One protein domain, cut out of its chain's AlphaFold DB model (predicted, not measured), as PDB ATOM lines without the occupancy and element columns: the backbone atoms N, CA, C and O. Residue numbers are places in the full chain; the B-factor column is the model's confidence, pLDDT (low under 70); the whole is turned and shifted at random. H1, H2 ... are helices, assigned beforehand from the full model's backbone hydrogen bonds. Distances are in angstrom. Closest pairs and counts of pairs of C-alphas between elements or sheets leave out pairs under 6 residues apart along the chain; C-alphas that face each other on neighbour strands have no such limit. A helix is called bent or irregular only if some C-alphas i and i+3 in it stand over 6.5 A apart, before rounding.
ATOM      1  N   HIS A  10     134.164 183.956 196.150       75.62
ATOM      2  CA  HIS A  10     133.669 185.029 195.303       75.62
ATOM      3  C   HIS A  10     134.206 186.421 195.688       75.62
ATOM      4  O   HIS A  10     134.507 187.223 194.806       75.62
ATOM      5  N   ASP A  11     134.359 186.721 196.982       78.25
ATOM      6  CA  ASP A  11     134.937 187.994 197.434       78.25
ATOM      7  C   ASP A  11     136.414 188.095 197.045       78.25
ATOM      8  O   ASP A  11     136.880 189.162 196.645       78.25
ATOM      9  N   LEU A  12     137.142 186.977 197.134       78.94
ATOM     10  CA  LEU A  12     138.548 186.895 196.741       78.94
ATOM     11  C   LEU A  12     138.715 187.048 195.228       78.94
ATOM     12  O   LEU A  12     139.602 187.785 194.804       78.94
ATOM     13  N   ASP A  13     137.834 186.436 194.432       83.19
ATOM     14  CA  ASP A  13     137.814 186.602 192.976       83.19
ATOM     15  C   ASP A  13     137.582 188.071 192.595       83.19
ATOM     16  O   ASP A  13     138.334 188.638 191.802       83.19
ATOM     17  N   ILE A  14     136.597 188.731 193.224       84.75
ATOM     18  CA  ILE A  14     136.341 190.157 192.983       84.75
ATOM     19  C   ILE A  14     137.570 190.985 193.353       84.75
ATOM     20  O   ILE A  14     137.967 191.848 192.579       84.75
ATOM     21  N   VAL A  15     138.187 190.759 194.515       85.81
ATOM     22  CA  VAL A  15     139.389 191.505 194.925       85.81
ATOM     23  C   VAL A  15     140.555 191.259 193.963       85.81
ATOM     24  O   VAL A  15     141.243 192.213 193.600       85.81
ATOM     25  N   GLY A  16     140.739 190.024 193.490       85.25
ATOM     26  CA  GLY A  16     141.738 189.667 192.481       85.25
ATOM     27  C   GLY A  16     141.551 190.442 191.175       85.25
ATOM     28  O   GLY A  16     142.490 191.094 190.706       85.25
ATOM     29  N   ASP A  17     140.324 190.478 190.647       87.50
ATOM     30  CA  ASP A  17     139.971 191.279 189.466       87.50
ATOM     31  C   ASP A  17     140.320 192.763 189.671       87.50
ATOM     32  O   ASP A  17     140.812 193.437 188.761       87.50
ATOM     33  N   ARG A  18     140.110 193.299 190.882       87.12
ATOM     34  CA  ARG A  18     140.452 194.696 191.203       87.12
ATOM     35  C   ARG A  18     141.949 194.929 191.350       87.12
ATOM     36  O   ARG A  18     142.407 196.024 191.028       87.12
ATOM     37  N   GLY A  19     142.717 193.942 191.798       87.19
ATOM     38  CA  GLY A  19     144.179 193.994 191.750       87.19
ATOM     39  C   GLY A  19     144.677 194.136 190.310       87.19
ATOM     40  O   GLY A  19     145.519 194.988 190.015       87.19
ATOM     41  N   HIS A  20     144.076 193.384 189.388       89.06
ATOM     42  CA  HIS A  20     144.387 193.494 187.966       89.06
ATOM     43  C   HIS A  20     144.006 194.867 187.386       89.06
ATOM     44  O   HIS A  20     144.838 195.519 186.755       89.06
ATOM     45  N   GLU A  21     142.791 195.361 187.649       90.88
ATOM     46  CA  GLU A  21     142.345 196.694 187.201       90.88
ATOM     47  C   GLU A  21     143.181 197.839 187.789       90.88
ATOM     48  O   GLU A  21     143.431 198.841 187.115       90.88
ATOM     49  N   ALA A  22     143.653 197.685 189.029       90.38
ATOM     50  CA  ALA A  22     144.580 198.617 189.659       90.38
ATOM     51  C   ALA A  22     145.972 198.593 189.010       90.38
ATOM     52  O   ALA A  22     146.785 199.471 189.287       90.38
ATOM     53  N   GLY A  23     146.265 197.625 188.139       92.12
ATOM     54  CA  GLY A  23     147.552 197.495 187.467       92.12
ATOM     55  C   GLY A  23     148.646 196.904 188.352       92.12
ATOM     56  O   GLY A  23     149.817 197.161 188.086       92.12
ATOM     57  N   LEU A  24     148.295 196.116 189.377       91.25
ATOM     58  CA  LEU A  24     149.292 195.494 190.256       91.25
ATOM     59  C   LEU A  24     150.224 194.549 189.496       91.25
ATOM     60  O   LEU A  24     151.408 194.540 189.782       91.25
ATOM     61  N   THR A  25     149.741 193.860 188.457       90.12
ATOM     62  CA  THR A  25     150.595 193.019 187.599       90.12
ATOM     63  C   THR A  25     151.710 193.818 186.919       90.12
ATOM     64  O   THR A  25     152.835 193.356 186.808       90.12
ATOM     65  N   ARG A  26     151.435 195.060 186.503       90.75
ATOM     66  CA  ARG A  26     152.486 195.929 185.944       90.75
ATOM     67  C   ARG A  26     153.452 196.393 187.026       90.75
ATOM     68  O   ARG A  26     154.643 196.508 186.785       90.75
ATOM     69  N   LEU A  27     152.935 196.641 188.227       90.50
ATOM     70  CA  LEU A  27     153.753 197.011 189.376       90.50
ATOM     71  C   LEU A  27     154.682 195.864 189.812       90.50
ATOM     72  O   LEU A  27     155.806 196.137 190.219       90.50
ATOM     73  N   GLU A  28     154.234 194.608 189.708       90.56
ATOM     74  CA  GLU A  28     155.052 193.402 189.925       90.56
ATOM     75  C   GLU A  28     156.244 193.382 188.968       90.56
ATOM     76  O   GLU A  28     157.384 193.234 189.410       90.56
ATOM     77  N   GLU A  29     155.984 193.595 187.676       90.12
ATOM     78  CA  GLU A  29     157.005 193.651 186.624       90.12
ATOM     79  C   GLU A  29     157.994 194.804 186.858       90.12
ATOM     80  O   GLU A  29     159.203 194.591 186.864       90.12
ATOM     81  N   ASP A  30     157.490 196.013 187.124       90.38
ATOM     82  CA  ASP A  30     158.307 197.220 187.310       90.38
ATOM     83  C   ASP A  30     159.192 197.168 188.567       90.38
ATOM     84  O   ASP A  30     160.203 197.875 188.656       90.38
ATOM     85  N   LYS A  31     158.780 196.402 189.582       90.12
ATOM     86  CA  LYS A  31     159.476 196.297 190.873       90.12
ATOM     87  C   LYS A  31     160.200 194.973 191.072       90.12
ATOM     88  O   LYS A  31     160.861 194.831 192.096       90.12
ATOM     89  N   GLU A  32     160.094 194.050 190.118       89.00
ATOM     90  CA  GLU A  32     160.641 192.691 190.201       89.00
ATOM     91  C   GLU A  32     160.190 191.957 191.482       89.00
ATOM     92  O   GLU A  32     160.969 191.262 192.135       89.00
ATOM     93  N   ILE A  33     158.920 192.135 191.872       88.12
ATOM     94  CA  ILE A  33     158.324 191.500 193.058       88.12
ATOM     95  C   ILE A  33     157.373 190.397 192.609       88.12
ATOM     96  O   ILE A  33     156.449 190.632 191.833       88.12
ATOM     97  N   GLU A  34     157.567 189.200 193.155       82.06
ATOM     98  CA  GLU A  34     156.678 188.066 192.923       82.06
ATOM     99  C   GLU A  34     155.382 188.249 193.736       82.06
ATOM    100  O   GLU A  34     155.405 188.232 194.967       82.06
ATOM    101  N   HIS A  35     154.256 188.430 193.037       82.62
ATOM    102  CA  HIS A  35     152.894 188.523 193.584       82.62
ATOM    103  C   HIS A  35     152.612 189.738 194.499       82.62
ATOM    104  O   HIS A  35     152.693 189.677 195.731       82.62
ATOM    105  N   ILE A  36     152.154 190.839 193.900       87.94
ATOM    106  CA  ILE A  36     151.609 192.023 194.569       87.94
ATOM    107  C   ILE A  36     150.075 191.954 194.583       87.94
ATOM    108  O   ILE A  36     149.416 191.996 193.547       87.94
ATOM    109  N   TYR A  37     149.483 191.932 195.775       85.00
ATOM    110  CA  TYR A  37     148.038 191.951 195.966       85.00
ATOM    111  C   TYR A  37     147.656 192.674 197.259       85.00
ATOM    112  O   TYR A  37     148.424 192.748 198.220       85.00
ATOM    113  N   TYR A  38     146.433 193.201 197.290       82.00
ATOM    114  CA  TYR A  38     145.826 193.762 198.494       82.00
ATOM    115  C   TYR A  38     144.588 192.974 198.895       82.00
ATOM    116  O   TYR A  38     143.991 192.258 198.096       82.00
ATOM    117  N   SER A  39     144.189 193.135 200.150       82.50
ATOM    118  CA  SER A  39     143.006 192.508 200.714       82.50
ATOM    119  C   SER A  39     142.363 193.409 201.766       82.50
ATOM    120  O   SER A  39     142.983 194.312 202.332       82.50
ATOM    121  N   PHE A  40     141.103 193.121 202.071       76.44
ATOM    122  CA  PHE A  40     140.415 193.617 203.261       76.44
ATOM    123  C   PHE A  40     140.947 192.978 204.562       76.44
ATOM    124  O   PHE A  40     140.583 193.414 205.653       76.44
ATOM    125  N   HIS A  41     141.836 191.989 204.465       75.69
ATOM    126  CA  HIS A  41     142.674 191.506 205.559       75.69
ATOM    127  C   HIS A  41     144.064 192.153 205.444       75.69
ATOM    128  O   HIS A  41     144.893 191.754 204.630       75.69
ATOM    129  N   GLY A  42     144.332 193.195 206.236       73.19
ATOM    130  CA  GLY A  42     145.580 193.964 206.114       73.19
ATOM    131  C   GLY A  42     146.855 193.132 206.322       73.19
ATOM    132  O   GLY A  42     147.889 193.429 205.734       73.19
ATOM    133  N   ASN A  43     146.773 192.060 207.114       77.12
ATOM    134  CA  ASN A  43     147.869 191.131 207.401       77.12
ATOM    135  C   ASN A  43     148.258 190.221 206.226       77.12
ATOM    136  O   ASN A  43     149.329 189.620 206.285       77.12
ATOM    137  N   ILE A  44     147.418 190.101 205.193       80.00
ATOM    138  CA  ILE A  44     147.730 189.297 204.002       80.00
ATOM    139  C   ILE A  44     148.082 190.155 202.785       80.00
ATOM    140  O   ILE A  44     148.473 189.602 201.768       80.00
ATOM    141  N   CYS A  45     147.982 191.486 202.861       82.94
ATOM    142  CA  CYS A  45     148.455 192.360 201.787       82.94
ATOM    143  C   CYS A  45     149.959 192.163 201.557       82.94
ATOM    144  O   CYS A  45     150.747 192.248 202.504       82.94
ATOM    145  N   SER A  46     150.379 191.978 200.307       86.88
ATOM    146  CA  SER A  46     151.799 191.972 199.967       86.88
ATOM    147  C   SER A  46     152.280 193.386 199.643       86.88
ATOM    148  O   SER A  46     151.578 194.180 199.020       86.88
ATOM    149  N   ALA A  47     153.481 193.721 200.130       87.81
ATOM    150  CA  ALA A  47     154.103 195.040 199.975       87.81
ATOM    151  C   ALA A  47     153.135 196.225 200.250       87.81
ATOM    152  O   ALA A  47     152.946 197.081 199.382       87.81
ATOM    153  N   PRO A  48     152.512 196.305 201.444       88.00
ATOM    154  CA  PRO A  48     151.394 197.216 201.710       88.00
ATOM    155  C   PRO A  48     151.722 198.695 201.468       88.00
ATOM    156  O   PRO A  48     150.878 199.421 200.951       88.00
ATOM    157  N   ASP A  49     152.943 199.137 201.780       89.81
ATOM    158  CA  ASP A  49     153.370 200.521 201.533       89.81
ATOM    159  C   ASP A  49     153.506 200.819 200.033       89.81
ATOM    160  O   ASP A  49     153.036 201.847 199.554       89.81
ATOM    161  N   LEU A  50     154.062 199.879 199.262       91.44
ATOM    162  CA  LEU A  50     154.191 200.008 197.810       91.44
ATOM    163  C   LEU A  50     152.816 200.057 197.130       91.44
ATOM    164  O   LEU A  50     152.583 200.892 196.255       91.44
ATOM    165  N   VAL A  51     151.895 199.180 197.540       90.44
ATOM    166  CA  VAL A  51     150.523 199.171 197.016       90.44
ATOM    167  C   VAL A  51     149.793 200.453 197.396       90.44
ATOM    168  O   VAL A  51     149.111 201.042 196.560       90.44
ATOM    169  N   ARG A  52     149.958 200.923 198.637       90.56
ATOM    170  CA  ARG A  52     149.403 202.198 199.097       90.56
ATOM    171  C   ARG A  52     149.880 203.357 198.224       90.56
ATOM    172  O   ARG A  52     149.050 204.136 197.760       90.56
ATOM    173  N   ASP A  53     151.183 203.466 197.985       91.56
ATOM    174  CA  ASP A  53     151.765 204.535 197.169       91.56
ATOM    175  C   ASP A  53     151.260 204.477 195.724       91.56
ATOM    176  O   ASP A  53     150.870 205.498 195.151       91.56
ATOM    177  N   HIS A  54     151.177 203.271 195.157       93.12
ATOM    178  CA  HIS A  54     150.617 203.051 193.826       93.12
ATOM    179  C   HIS A  54     149.153 203.487 193.735       93.12
ATOM    180  O   HIS A  54     148.776 204.225 192.827       93.12
ATOM    181  N   LEU A  55     148.323 203.110 194.708       90.12
ATOM    182  CA  LEU A  55     146.922 203.532 194.768       90.12
ATOM    183  C   LEU A  55     146.782 205.055 194.941       90.12
ATOM    184  O   LEU A  55     145.953 205.676 194.267       90.12
ATOM    185  N   ASN A  56     147.632 205.666 195.770       89.88
ATOM    186  CA  ASN A  56     147.695 207.114 195.990       89.88
ATOM    187  C   ASN A  56     148.179 207.919 194.782       89.88
ATOM    188  O   ASN A  56     147.905 209.116 194.710       89.88
ATOM    189  N   SER A  57     148.835 207.289 193.805       92.06
ATOM    190  CA  SER A  57     149.289 207.961 192.577       92.06
ATOM    191  C   SER A  57     148.145 208.467 191.675       92.06
ATOM    192  O   SER A  57     148.388 209.066 190.630       92.06
ATOM    193  N   GLY A  58     146.889 208.240 192.077       87.88
ATOM    194  CA  GLY A  58     145.671 208.593 191.342       87.88
ATOM    195  C   GLY A  58     144.905 207.370 190.836       87.88
ATOM    196  O   GLY A  58     143.756 207.503 190.414       87.88
ATOM    197  N   VAL A  59     145.495 206.173 190.933       92.31
ATOM    198  CA  VAL A  59     144.859 204.902 190.551       92.31
ATOM    199  C   VAL A  59     143.574 204.675 191.345       92.31
ATOM    200  O   VAL A  59     142.543 204.381 190.748       92.31
ATOM    201  N   LEU A  60     143.589 204.884 192.667       86.25
ATOM    202  CA  LEU A  60     142.399 204.696 193.500       86.25
ATOM    203  C   LEU A  60     141.269 205.662 193.121       86.25
ATOM    204  O   LEU A  60     140.117 205.248 193.020       86.25
ATOM    205  N   VAL A  61     141.596 206.930 192.859       82.88
ATOM    206  CA  VAL A  61     140.617 207.942 192.422       82.88
ATOM    207  C   VAL A  61     139.977 207.532 191.096       82.88
ATOM    208  O   VAL A  61     138.760 207.613 190.945       82.88
ATOM    209  N   LYS A  62     140.787 207.040 190.150       88.56
ATOM    210  CA  LYS A  62     140.307 206.537 188.862       88.56
ATOM    211  C   LYS A  62     139.371 205.337 189.037       88.56
ATOM    212  O   LYS A  62     138.278 205.346 188.480       88.56
ATOM    213  N   LEU A  63     139.767 204.344 189.838       87.19
ATOM    214  CA  LEU A  63     138.950 203.156 190.105       87.19
ATOM    215  C   LEU A  63     137.614 203.528 190.754       87.19
ATOM    216  O   LEU A  63     136.568 203.046 190.325       87.19
ATOM    217  N   ILE A  64     137.627 204.418 191.750       81.06
ATOM    218  CA  ILE A  64     136.407 204.909 192.405       81.06
ATOM    219  C   ILE A  64     135.482 205.570 191.384       81.06
ATOM    220  O   ILE A  64     134.316 205.190 191.303       81.06
ATOM    221  N   ALA A  65     136.001 206.480 190.556       79.88
ATOM    222  CA  ALA A  65     135.207 207.153 189.533       79.88
ATOM    223  C   ALA A  65     134.591 206.166 188.521       79.88
ATOM    224  O   ALA A  65     133.423 206.297 188.153       79.88
ATOM    225  N   GLU A  66     135.336 205.140 188.100       85.94
ATOM    226  CA  GLU A  66     134.834 204.091 187.201       85.94
ATOM    227  C   GLU A  66     133.720 203.253 187.845       85.94
ATOM    228  O   GLU A  66     132.702 202.953 187.204       85.94
ATOM    229  N   LYS A  67     133.870 202.883 189.123       82.56
ATOM    230  CA  LYS A  67     132.843 202.116 189.842       82.56
ATOM    231  C   LYS A  67     131.610 202.966 190.150       82.56
ATOM    232  O   LYS A  67     130.494 202.467 190.007       82.56
ATOM    233  N   GLU A  68     131.768 204.249 190.467       78.25
ATOM    234  CA  GLU A  68     130.651 205.194 190.595       78.25
ATOM    235  C   GLU A  68     129.897 205.368 189.279       78.25
ATOM    236  O   GLU A  68     128.670 205.272 189.254       78.25
ATOM    237  N   ALA A  69     130.613 205.554 188.168       81.88
ATOM    238  CA  ALA A  69     130.001 205.644 186.848       81.88
ATOM    239  C   ALA A  69     129.198 204.375 186.518       81.88
ATOM    240  O   ALA A  69     128.078 204.460 186.015       81.88
ATOM    241  N   THR A  70     129.729 203.200 186.866       83.38
ATOM    242  CA  THR A  70     129.046 201.909 186.681       83.38
ATOM    243  C   THR A  70     127.800 201.792 187.559       83.38
ATOM    244  O   THR A  70     126.740 201.383 187.086       83.38
ATOM    245  N   LEU A  71     127.888 202.208 188.824       78.31
ATOM    246  CA  LEU A  71     126.761 202.245 189.753       78.31
ATOM    247  C   LEU A  71     125.638 203.166 189.248       78.31
ATOM    248  O   LEU A  71     124.454 202.814 189.337       78.31
ATOM    249  N   LEU A  72     126.002 204.334 188.714       77.94
ATOM    250  CA  LEU A  72     125.086 205.370 188.231       77.94
ATOM    251  C   LEU A  72     124.562 205.120 186.810       77.94
ATOM    252  O   LEU A  72     123.562 205.729 186.417       77.94
ATOM    253  N   ALA A  73     125.179 204.208 186.057       82.31
ATOM    254  CA  ALA A  73     124.696 203.803 184.747       82.31
ATOM    255  C   ALA A  73     123.313 203.137 184.842       82.31
ATOM    256  O   ALA A  73     122.991 202.414 185.791       82.31
ATOM    257  N   MET A  74     122.476 203.380 183.832       78.00
ATOM    258  CA  MET A  74     121.209 202.668 183.692       78.00
ATOM    259  C   MET A  74     121.489 201.206 183.316       78.00
ATOM    260  O   MET A  74     122.241 200.973 182.368       78.00
ATOM    261  N   PRO A  75     120.893 200.218 184.012       75.56
ATOM    262  CA  PRO A  75     121.055 198.819 183.642       75.56
ATOM    263  C   PRO A  75     120.539 198.576 182.225       75.56
ATOM    264  O   PRO A  75     119.409 198.950 181.898       75.56
ATOM    265  N   THR A  76     121.358 197.949 181.389       81.50
ATOM    266  CA  THR A  76     120.928 197.372 180.114       81.50
ATOM    267  C   THR A  76     120.682 195.883 180.315       81.50
ATOM    268  O   THR A  76     121.309 195.270 181.175       81.50
ATOM    269  N   LYS A  77     119.802 195.279 179.507       77.62
ATOM    270  CA  LYS A  77     119.523 193.832 179.585       77.62
ATOM    271  C   LYS A  77     120.794 192.986 179.476       77.62
ATOM    272  O   LYS A  77     120.938 192.004 180.191       77.62
ATOM    273  N   ASP A  78     121.737 193.417 178.642       75.75
ATOM    274  CA  ASP A  78     123.006 192.711 178.436       75.75
ATOM    275  C   ASP A  78     123.917 192.760 179.675       75.75
ATOM    276  O   ASP A  78     124.733 191.865 179.876       75.75
ATOM    277  N   ARG A  79     123.750 193.772 180.537       75.94
ATOM    278  CA  ARG A  79     124.501 193.941 181.793       75.94
ATOM    279  C   ARG A  79     123.770 193.431 183.031       75.94
ATOM    280  O   ARG A  79     124.354 193.418 184.109       75.94
ATOM    281  N   GLU A  80     122.517 192.993 182.914       72.56
ATOM    282  CA  GLU A  80     121.772 192.444 184.056       72.56
ATOM    283  C   GLU A  80     122.423 191.167 184.597       72.56
ATOM    284  O   GLU A  80     122.482 190.989 185.812       72.56
ATOM    285  N   LEU A  81     122.953 190.311 183.716       74.00
ATOM    286  CA  LEU A  81     123.665 189.101 184.128       74.00
ATOM    287  C   LEU A  81     124.986 189.434 184.832       74.00
ATOM    288  O   LEU A  81     125.273 188.877 185.886       74.00
ATOM    289  N   GLU A  82     125.758 190.372 184.275       73.31
ATOM    290  CA  GLU A  82     127.013 190.859 184.864       73.31
ATOM    291  C   GLU A  82     126.769 191.435 186.262       73.31
ATOM    292  O   GLU A  82     127.416 191.029 187.222       73.31
ATOM    293  N   PHE A  83     125.771 192.307 186.408       75.25
ATOM    294  CA  PHE A  83     125.432 192.907 187.697       75.25
ATOM    295  C   PHE A  83     124.774 191.926 188.677       75.25
ATOM    296  O   PHE A  83     124.804 192.160 189.883       75.25
ATOM    297  N   GLY A  84     124.177 190.837 188.186       68.88
ATOM    298  CA  GLY A  84     123.698 189.739 189.023       68.88
ATOM    299  C   GLY A  84     124.832 188.890 189.602       68.88
ATOM    300  O   GLY A  84     124.678 188.342 190.690       68.88
ATOM    301  N   LEU A  85     125.965 188.801 188.898       72.81
ATOM    302  CA  LEU A  85     127.170 188.109 189.365       72.81
ATOM    303  C   LEU A  85     128.071 189.019 190.201       72.81
ATOM    304  O   LEU A  85     128.663 188.559 191.166       72.81
ATOM    305  N   GLN A  86     128.180 190.295 189.840       77.00
ATOM    306  CA  GLN A  86     128.987 191.291 190.536       77.00
ATOM    307  C   GLN A  86     128.149 192.557 190.748       77.00
ATOM    308  O   GLN A  86     128.170 193.474 189.924       77.00
ATOM    309  N   ASP A  87     127.397 192.623 191.855       76.31
ATOM    310  CA  ASP A  87     126.592 193.810 192.168       76.31
ATOM    311  C   ASP A  87     127.517 195.044 192.269       76.31
ATOM    312  O   ASP A  87     128.433 195.059 193.103       76.31
ATOM    313  N   PRO A  88     127.300 196.102 191.461       76.50
ATOM    314  CA  PRO A  88     128.188 197.264 191.436       76.50
ATOM    315  C   PRO A  88     128.353 197.951 192.795       76.50
ATOM    316  O   PRO A  88     129.408 198.520 193.075       76.50
ATOM    317  N   CYS A  89     127.334 197.899 193.659       73.62
ATOM    318  CA  CYS A  89     127.420 198.453 195.007       73.62
ATOM    319  C   CYS A  89     128.350 197.613 195.872       73.62
ATOM    320  O   CYS A  89     129.133 198.165 196.639       73.62
ATOM    321  N   TYR A  90     128.254 196.288 195.764       77.00
ATOM    322  CA  TYR A  90     129.097 195.379 196.528       77.00
ATOM    323  C   TYR A  90     130.561 195.482 196.104       77.00
ATOM    324  O   TYR A  90     131.439 195.656 196.946       77.00
ATOM    325  N   VAL A  91     130.808 195.514 194.792       82.00
ATOM    326  CA  VAL A  91     132.141 195.749 194.224       82.00
ATOM    327  C   VAL A  91     132.742 197.058 194.739       82.00
ATOM    328  O   VAL A  91     133.906 197.097 195.135       82.00
ATOM    329  N   TYR A  92     131.947 198.129 194.763       79.00
ATOM    330  CA  TYR A  92     132.376 199.420 195.287       79.00
ATOM    331  C   TYR A  92     132.746 199.342 196.781       79.00
ATOM    332  O   TYR A  92     133.773 199.874 197.201       79.00
ATOM    333  N   VAL A  93     131.939 198.650 197.593       78.19
ATOM    334  CA  VAL A  93     132.203 198.456 199.030       78.19
ATOM    335  C   VAL A  93     133.500 197.682 199.263       78.19
ATOM    336  O   VAL A  93     134.285 198.076 200.129       78.19
ATOM    337  N   LEU A  94     133.757 196.619 198.495       81.56
ATOM    338  CA  LEU A  94     134.991 195.838 198.606       81.56
ATOM    339  C   LEU A  94     136.228 196.670 198.250       81.56
ATOM    340  O   LEU A  94     137.206 196.648 198.998       81.56
ATOM    341  N   LEU A  95     136.164 197.465 197.172       83.69
ATOM    342  CA  LEU A  95     137.248 198.372 196.780       83.69
ATOM    343  C   LEU A  95     137.592 199.356 197.907       83.69
ATOM    344  O   LEU A  95     138.756 199.493 198.279       83.69
ATOM    345  N   VAL A  96     136.582 200.012 198.485       79.62
ATOM    346  CA  VAL A  96     136.798 200.968 199.582       79.62
ATOM    347  C   VAL A  96     137.308 200.269 200.842       79.62
ATOM    348  O   VAL A  96     138.178 200.806 201.521       79.62
ATOM    349  N   SER A  97     136.832 199.058 201.137       80.62
ATOM    350  CA  SER A  97     137.308 198.283 202.291       80.62
ATOM    351  C   SER A  97     138.795 197.941 202.164       80.62
ATOM    352  O   SER A  97     139.547 198.099 203.122       80.62
ATOM    353  N   CYS A  98     139.246 197.560 200.967       82.88
ATOM    354  CA  CYS A  98     140.661 197.318 200.685       82.88
ATOM    355  C   CYS A  98     141.514 198.595 200.748       82.88
ATOM    356  O   CYS A  98     142.645 198.574 201.219       82.88
ATOM    357  N   ALA A  99     140.984 199.735 200.302       83.12
ATOM    358  CA  ALA A  99     141.683 201.009 200.463       83.12
ATOM    359  C   ALA A  99     141.860 201.352 201.956       83.12
ATOM    360  O   ALA A  99     142.948 201.737 202.388       83.12
ATOM    361  N   MET A 100     140.823 201.124 202.768       81.75
ATOM    362  CA  MET A 100     140.854 201.400 204.204       81.75
ATOM    363  C   MET A 100     141.875 200.545 204.962       81.75
ATOM    364  O   MET A 100     142.543 201.074 205.852       81.75
ATOM    365  N   THR A 101     142.054 199.262 204.622       82.06
ATOM    366  CA  THR A 101     143.115 198.435 205.238       82.06
ATOM    367  C   THR A 101     144.504 198.958 204.929       82.06
ATOM    368  O   THR A 101     145.403 198.871 205.757       82.06
ATOM    369  N   LEU A 102     144.669 199.587 203.771       80.88
ATOM    370  CA  LEU A 102     145.891 200.277 203.402       80.88
ATOM    371  C   LEU A 102     145.961 201.691 203.979       80.88
ATOM    372  O   LEU A 102     146.892 202.407 203.652       80.88
ATOM    373  N   GLY A 103     145.043 202.121 204.845       77.19
ATOM    374  CA  GLY A 103     145.068 203.470 205.411       77.19
ATOM    375  C   GLY A 103     144.722 204.563 204.398       77.19
ATOM    376  O   GLY A 103     145.056 205.722 204.626       77.19
ATOM    377  N   LEU A 104     144.023 204.207 203.317       72.00
ATOM    378  CA  LEU A 104     143.515 205.133 202.313       72.00
ATOM    379  C   LEU A 104     141.998 205.263 202.416       72.00
ATOM    380  O   LEU A 104     141.263 204.287 202.272       72.00
ATOM    381  N   TYR A 105     141.516 206.487 202.600       68.19
ATOM    382  CA  TYR A 105     140.106 206.789 202.429       68.19
ATOM    383  C   TYR A 105     139.922 208.075 201.646       68.19
ATOM    384  O   TYR A 105     140.309 209.165 202.069       68.19
ATOM    385  N   THR A 106     139.253 207.933 200.515       58.69
ATOM    386  CA  THR A 106     138.639 209.031 199.791       58.69
ATOM    387  C   THR A 106     137.130 208.905 199.980       58.69
ATOM    388  O   THR A 106     136.557 207.829 199.797       58.69
ATOM    389  N   GLU A 107     136.471 209.993 200.398       56.97
ATOM    390  CA  GLU A 107     135.008 210.045 200.346       56.97
ATOM    391  C   GLU A 107     134.604 209.852 198.882       56.97
ATOM    392  O   GLU A 107     134.843 210.725 198.053       56.97
ATOM    393  N   GLY A 108     134.029 208.699 198.557       50.66
ATOM    394  CA  GLY A 108     133.299 208.532 197.307       50.66
ATOM    395  C   GLY A 108     131.797 208.444 197.557       50.66
ATOM    396  O   GLY A 108     131.342 208.353 198.703       50.66
ATOM    397  N   GLY A 109     131.029 208.511 196.477       43.03
ATOM    398  CA  GLY A 109     129.575 208.610 196.362       43.03
ATOM    399  C   GLY A 109     128.814 207.378 196.844       43.03
ATOM    400  O   GLY A 109     127.969 206.822 196.141       43.03
ATOM    401  N   LEU A 110     129.086 206.945 198.069       47.50
ATOM    402  CA  LEU A 110     128.333 205.910 198.758       47.50
ATOM    403  C   LEU A 110     126.904 206.378 199.040       47.50
ATOM    404  O   LEU A 110     126.605 207.564 199.177       47.50
ATOM    405  N   MET A 111     125.995 205.414 199.202       51.22
ATOM    406  CA  MET A 111     124.627 205.709 199.626       51.22
ATOM    407  C   MET A 111     124.649 206.494 200.943       51.22
ATOM    408  O   MET A 111     125.313 206.053 201.859       51.22
ATOM    409  N   PRO A 112     123.861 207.549 201.148       46.81
ATOM    410  CA  PRO A 112     123.916 208.374 202.359       46.81
ATOM    411  C   PRO A 112     123.718 207.652 203.697       46.81
ATOM    412  O   PRO A 112     124.251 208.092 204.708       46.81
ATOM    413  N   ASP A 113     122.965 206.547 203.741       45.22
ATOM    414  CA  ASP A 113     122.873 205.713 204.949       45.22
ATOM    415  C   ASP A 113     124.146 204.864 205.138       45.22
ATOM    416  O   ASP A 113     124.603 204.713 206.269       45.22
ATOM    417  N   ALA A 114     124.758 204.396 204.044       51.91
ATOM    418  CA  ALA A 114     126.091 203.797 204.055       51.91
ATOM    419  C   ALA A 114     127.160 204.849 204.381       51.91
ATOM    420  O   ALA A 114     127.980 204.585 205.235       51.91
ATOM    421  N   LEU A 115     127.089 206.074 203.849       49.34
ATOM    422  CA  LEU A 115     127.909 207.216 204.249       49.34
ATOM    423  C   LEU A 115     127.669 207.590 205.699       49.34
ATOM    424  O   LEU A 115     128.604 208.024 206.327       49.34
ATOM    425  N   LYS A 116     126.472 207.461 206.277       51.22
ATOM    426  CA  LYS A 116     126.263 207.722 207.713       51.22
ATOM    427  C   LYS A 116     126.841 206.614 208.577       51.22
ATOM    428  O   LYS A 116     127.418 206.909 209.616       51.22
ATOM    429  N   GLN A 117     126.671 205.357 208.176       54.53
ATOM    430  CA  GLN A 117     127.254 204.216 208.881       54.53
ATOM    431  C   GLN A 117     128.773 204.223 208.762       54.53
ATOM    432  O   GLN A 117     129.443 204.083 209.774       54.53
ATOM    433  N   MET A 118     129.300 204.500 207.573       52.72
ATOM    434  CA  MET A 118     130.715 204.726 207.323       52.72
ATOM    435  C   MET A 118     131.178 205.988 208.031       52.72
ATOM    436  O   MET A 118     132.072 205.878 208.830       52.72
ATOM    437  N   LYS A 119     130.531 207.150 207.934       45.78
ATOM    438  CA  LYS A 119     130.907 208.344 208.719       45.78
ATOM    439  C   LYS A 119     130.891 208.090 210.222       45.78
ATOM    440  O   LYS A 119     131.726 208.634 210.923       45.78
ATOM    441  N   LYS A 120     129.993 207.251 210.738       51.31
ATOM    442  CA  LYS A 120     130.012 206.842 212.150       51.31
ATOM    443  C   LYS A 120     131.145 205.854 212.454       51.31
ATOM    444  O   LYS A 120     131.761 205.964 213.504       51.31
ATOM    445  N   ALA A 121     131.414 204.903 211.562       52.12
ATOM    446  CA  ALA A 121     132.504 203.935 211.686       52.12
ATOM    447  C   ALA A 121     133.886 204.552 211.413       52.12
ATOM    448  O   ALA A 121     134.886 204.036 211.894       52.12
ATOM    449  N   LEU A 122     133.934 205.655 210.666       44.78
ATOM    450  CA  LEU A 122     135.131 206.362 210.249       44.78
ATOM    451  C   LEU A 122     135.407 207.573 211.145       44.78
ATOM    452  O   LEU A 122     136.524 207.781 211.563       44.78
ATOM    453  N   PHE A 123     134.395 208.344 211.528       43.94
ATOM    454  CA  PHE A 123     134.566 209.589 212.293       43.94
ATOM    455  C   PHE A 123     133.866 209.564 213.660       43.94
ATOM    456  O   PHE A 123     133.666 210.607 214.282       43.94
ATOM    457  N   GLY A 124     133.441 208.386 214.130       50.38
ATOM    458  CA  GLY A 124     132.998 208.196 215.513       50.38
ATOM    459  C   GLY A 124     134.161 208.291 216.514       50.38
ATOM    460  O   GLY A 124     135.312 208.378 216.098       50.38
ATOM    461  N   PRO A 125     133.885 208.234 217.831       47.34
ATOM    462  CA  PRO A 125     134.915 208.311 218.876       47.34
ATOM    463  C   PRO A 125     136.047 207.281 218.713       47.34
ATOM    464  O   PRO A 125     137.185 207.583 219.046       47.34
ATOM    465  N   ASP A 126     135.727 206.121 218.123       56.75
ATOM    466  CA  ASP A 126     136.655 205.029 217.783       56.75
ATOM    467  C   ASP A 126     136.706 204.779 216.263       56.75
ATOM    468  O   ASP A 126     136.695 203.631 215.793       56.75
ATOM    469  N   GLY A 127     136.595 205.853 215.483       55.81
ATOM    470  CA  GLY A 127     136.493 205.809 214.033       55.81
ATOM    471  C   GLY A 127     137.834 205.614 213.316       55.81
ATOM    472  O   GLY A 127     138.901 205.853 213.872       55.81
ATOM    473  N   TYR A 128     137.776 205.166 212.063       58.97
ATOM    474  CA  TYR A 128     138.919 205.153 211.146       58.97
ATOM    475  C   TYR A 128     139.627 206.512 211.012       58.97
ATOM    476  O   TYR A 128     139.031 207.539 210.695       58.97
ATOM    477  N   VAL A 129     140.950 206.494 211.112       65.50
ATOM    478  CA  VAL A 129     141.781 207.676 210.885       65.50
ATOM    479  C   VAL A 129     142.443 207.554 209.516       65.50
ATOM    480  O   VAL A 129     143.178 206.601 209.270       65.50
ATOM    481  N   ASN A 130     142.204 208.519 208.620       70.12
ATOM    482  CA  ASN A 130     142.854 208.524 207.307       70.12
ATOM    483  C   ASN A 130     144.382 208.565 207.463       70.12
ATOM    484  O   ASN A 130     144.906 209.340 208.263       70.12
ATOM    485  N   GLY A 131     145.087 207.726 206.705       71.19
ATOM    486  CA  GLY A 131     146.522 207.486 206.858       71.19
ATOM    487  C   GLY A 131     146.882 206.361 207.837       71.19
ATOM    488  O   GLY A 131     148.034 205.928 207.845       71.19
ATOM    489  N   ALA A 132     145.931 205.841 208.621       79.38
ATOM    490  CA  ALA A 132     146.132 204.682 209.486       79.38
ATOM    491  C   ALA A 132     145.391 203.450 208.924       79.38
ATOM    492  O   ALA A 132     144.195 203.545 208.645       79.38
ATOM    493  N   PRO A 133     146.062 202.291 208.756       80.19
ATOM    494  CA  PRO A 133     145.414 201.025 208.413       80.19
ATOM    495  C   PRO A 133     144.194 200.721 209.285       80.19
ATOM    496  O   PRO A 133     144.281 200.769 210.512       80.19
ATOM    497  N   TYR A 134     143.068 200.374 208.659       73.19
ATOM    498  CA  TYR A 134     141.909 199.855 209.378       73.19
ATOM    499  C   TYR A 134     142.025 198.344 209.566       73.19
ATOM    500  O   TYR A 134     142.135 197.604 208.589       73.19
ATOM    501  N   ASP A 135     141.940 197.882 210.808       73.25
ATOM    502  CA  ASP A 135     141.899 196.456 211.115       73.25
ATOM    503  C   ASP A 135     140.443 195.981 211.251       73.25
ATOM    504  O   ASP A 135     139.789 196.209 212.273       73.25
ATOM    505  N   PHE A 136     139.931 195.313 210.213       67.25
ATOM    506  CA  PHE A 136     138.587 194.727 210.214       67.25
ATOM    507  C   PHE A 136     138.438 193.541 211.183       67.25
ATOM    508  O   PHE A 136     137.306 193.163 211.491       67.25
ATOM    509  N   GLU A 137     139.536 192.977 211.694       66.75
ATOM    510  CA  GLU A 137     139.526 191.897 212.688       66.75
ATOM    511  C   GLU A 137     139.517 192.430 214.128       66.75
ATOM    512  O   GLU A 137     138.998 191.759 215.022       66.75
ATOM    513  N   SER A 138     140.006 193.659 214.350       59.88
ATOM    514  CA  SER A 138     140.093 194.294 215.680       59.88
ATOM    515  C   SER A 138     138.748 194.502 216.373       59.88
ATOM    516  O   SER A 138     138.680 194.535 217.601       59.88
ATOM    517  N   LYS A 139     137.662 194.639 215.605       55.84
ATOM    518  CA  LYS A 139     136.300 194.740 216.131       55.84
ATOM    519  C   LYS A 139     135.565 193.462 215.780       55.84
ATOM    520  O   LYS A 139     135.011 193.332 214.690       55.84
ATOM    521  N   GLY A 140     135.521 192.525 216.724       48.72
ATOM    522  CA  GLY A 140     134.751 191.302 216.546       48.72
ATOM    523  C   GLY A 140     133.316 191.622 216.117       48.72
ATOM    524  O   GLY A 140     132.697 192.574 216.608       48.72
ATOM    525  N   LEU A 141     132.761 190.809 215.213       41.84
ATOM    526  CA  LEU A 141     131.372 190.910 214.741       41.84
ATOM    527  C   LEU A 141     130.381 191.081 215.914       41.84
ATOM    528  O   LEU A 141     129.409 191.826 215.827       41.84
ATOM    529  N   LEU A 142     130.681 190.421 217.042       38.56
ATOM    530  CA  LEU A 142     129.926 190.454 218.295       38.56
ATOM    531  C   LEU A 142     130.072 191.772 219.076       38.56
ATOM    532  O   LEU A 142     129.116 192.241 219.686       38.56
ATOM    533  N   GLU A 143     131.249 192.384 219.068       45.41
ATOM    534  CA  GLU A 143     131.536 193.624 219.796       45.41
ATOM    535  C   GLU A 143     130.940 194.836 219.071       45.41
ATOM    536  O   GLU A 143     130.308 195.694 219.690       45.41
ATOM    537  N   THR A 144     131.012 194.839 217.736       48.47
ATOM    538  CA  THR A 144     130.339 195.817 216.859       48.47
ATOM    539  C   THR A 144     128.813 195.714 216.964       48.47
ATOM    540  O   THR A 144     128.106 196.721 217.046       48.47
ATOM    541  N   ALA A 145     128.295 194.487 217.026       41.72
ATOM    542  CA  ALA A 145     126.888 194.193 217.271       41.72
ATOM    543  C   ALA A 145     126.384 194.723 218.626       41.72
ATOM    544  O   ALA A 145     125.282 195.266 218.709       41.72
ATOM    545  N   ASN A 146     127.195 194.581 219.677       43.97
ATOM    546  CA  ASN A 146     126.832 194.954 221.045       43.97
ATOM    547  C   ASN A 146     127.047 196.446 221.364       43.97
ATOM    548  O   ASN A 146     126.358 196.979 222.231       43.97
ATOM    549  N   SER A 147     127.950 197.133 220.660       44.44
ATOM    550  CA  SER A 147     128.220 198.576 220.814       44.44
ATOM    551  C   SER A 147     127.245 199.473 220.035       44.44
ATOM    552  O   SER A 147     127.126 200.672 220.306       44.44
ATOM    553  N   ALA A 148     126.474 198.912 219.098       44.31
ATOM    554  CA  ALA A 148     125.348 199.598 218.477       44.31
ATOM    555  C   ALA A 148     124.185 199.721 219.482       44.31
ATOM    556  O   ALA A 148     123.375 198.807 219.613       44.31
TER     557      ALA A 148
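What this domain is: This is residues 10 to 148 of the 245 residues of the protein "MYND-type zinc finger protein samB" of Ophiobolus disseminans (UniProt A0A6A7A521). H5 runs through the middle of this all-helix domain, with H3b side by side with it, running opposite ways, and H1 crossing it. H3a sits by one end of H5 with H2 beyond it, residues 77 to 82 of H4 stick out at the other end, and H6 and H7 lie on the far side of H5 from H1 and H3b. The printed part has 139 residues with seven named helices, H1 to H7 in order, and no named strand. It is compact, with a radius of gyration of the C-alphas of 15.7 A and spans of 44 by 41 by 25 A.

How they stand to each other: H1, residues 10 to 21, touches H5, residues 88 to 101, with residues 91 to 95 of H5 alone, about perpendicular at 76 degrees; the closest C-alphas, of Ile 14 and Val 91, are 7.1 A apart. H3, residues 48 to 72, was assigned as one helix by its hydrogen bonds but is bent, with C-alphas 57 and 60 7.7 A apart. Its arms H3a, residues 48 to 57, and H3b, residues 60 to 72, stand at a steep tilt of 67 degrees, only just short of about perpendicular. H3b touches H5 at a shallow tilt of 21 degrees, opposite ways; the closest C-alphas, of Leu 71 and Pro 88, are 5.4 A apart. H2, residues 24 to 31, is close to H3a but not clearly touching: the closest C-alphas, of Leu 24 and Val 51, are 7.8 A apart. H4, residues 77 to 85, meets H5 only through their link. H6, residues 112 to 123, and H7, residues 141 to 147, touch no helix. Every O i to N i+4 pair is within hydrogen-bond range in H1, H2, H3a, H3b, H5, H6 and H7, and 3 of 5 are in H4.

Where its parts are: H1 begins at C-alpha 10 (133.669, 185.029, 195.303) and is 16.6 A long. H3b is 18.1 A long and H5 20.4 A. H4 is only just irregular, with C-alphas 78 and 81 6.8 A apart. H7 ends at C-alpha 147 (128.220, 198.576, 220.814).

The domain as a whole: The two C-alphas farthest apart, of Asp 30 and Asn 146, are 46.2 A apart. The printed part has no cut; the links H2 to H3 and H6 to H7 are long. Its mean pLDDT is 74.0, and residue 84, residues 105 to 129 and residues 136 to 148 are under 70.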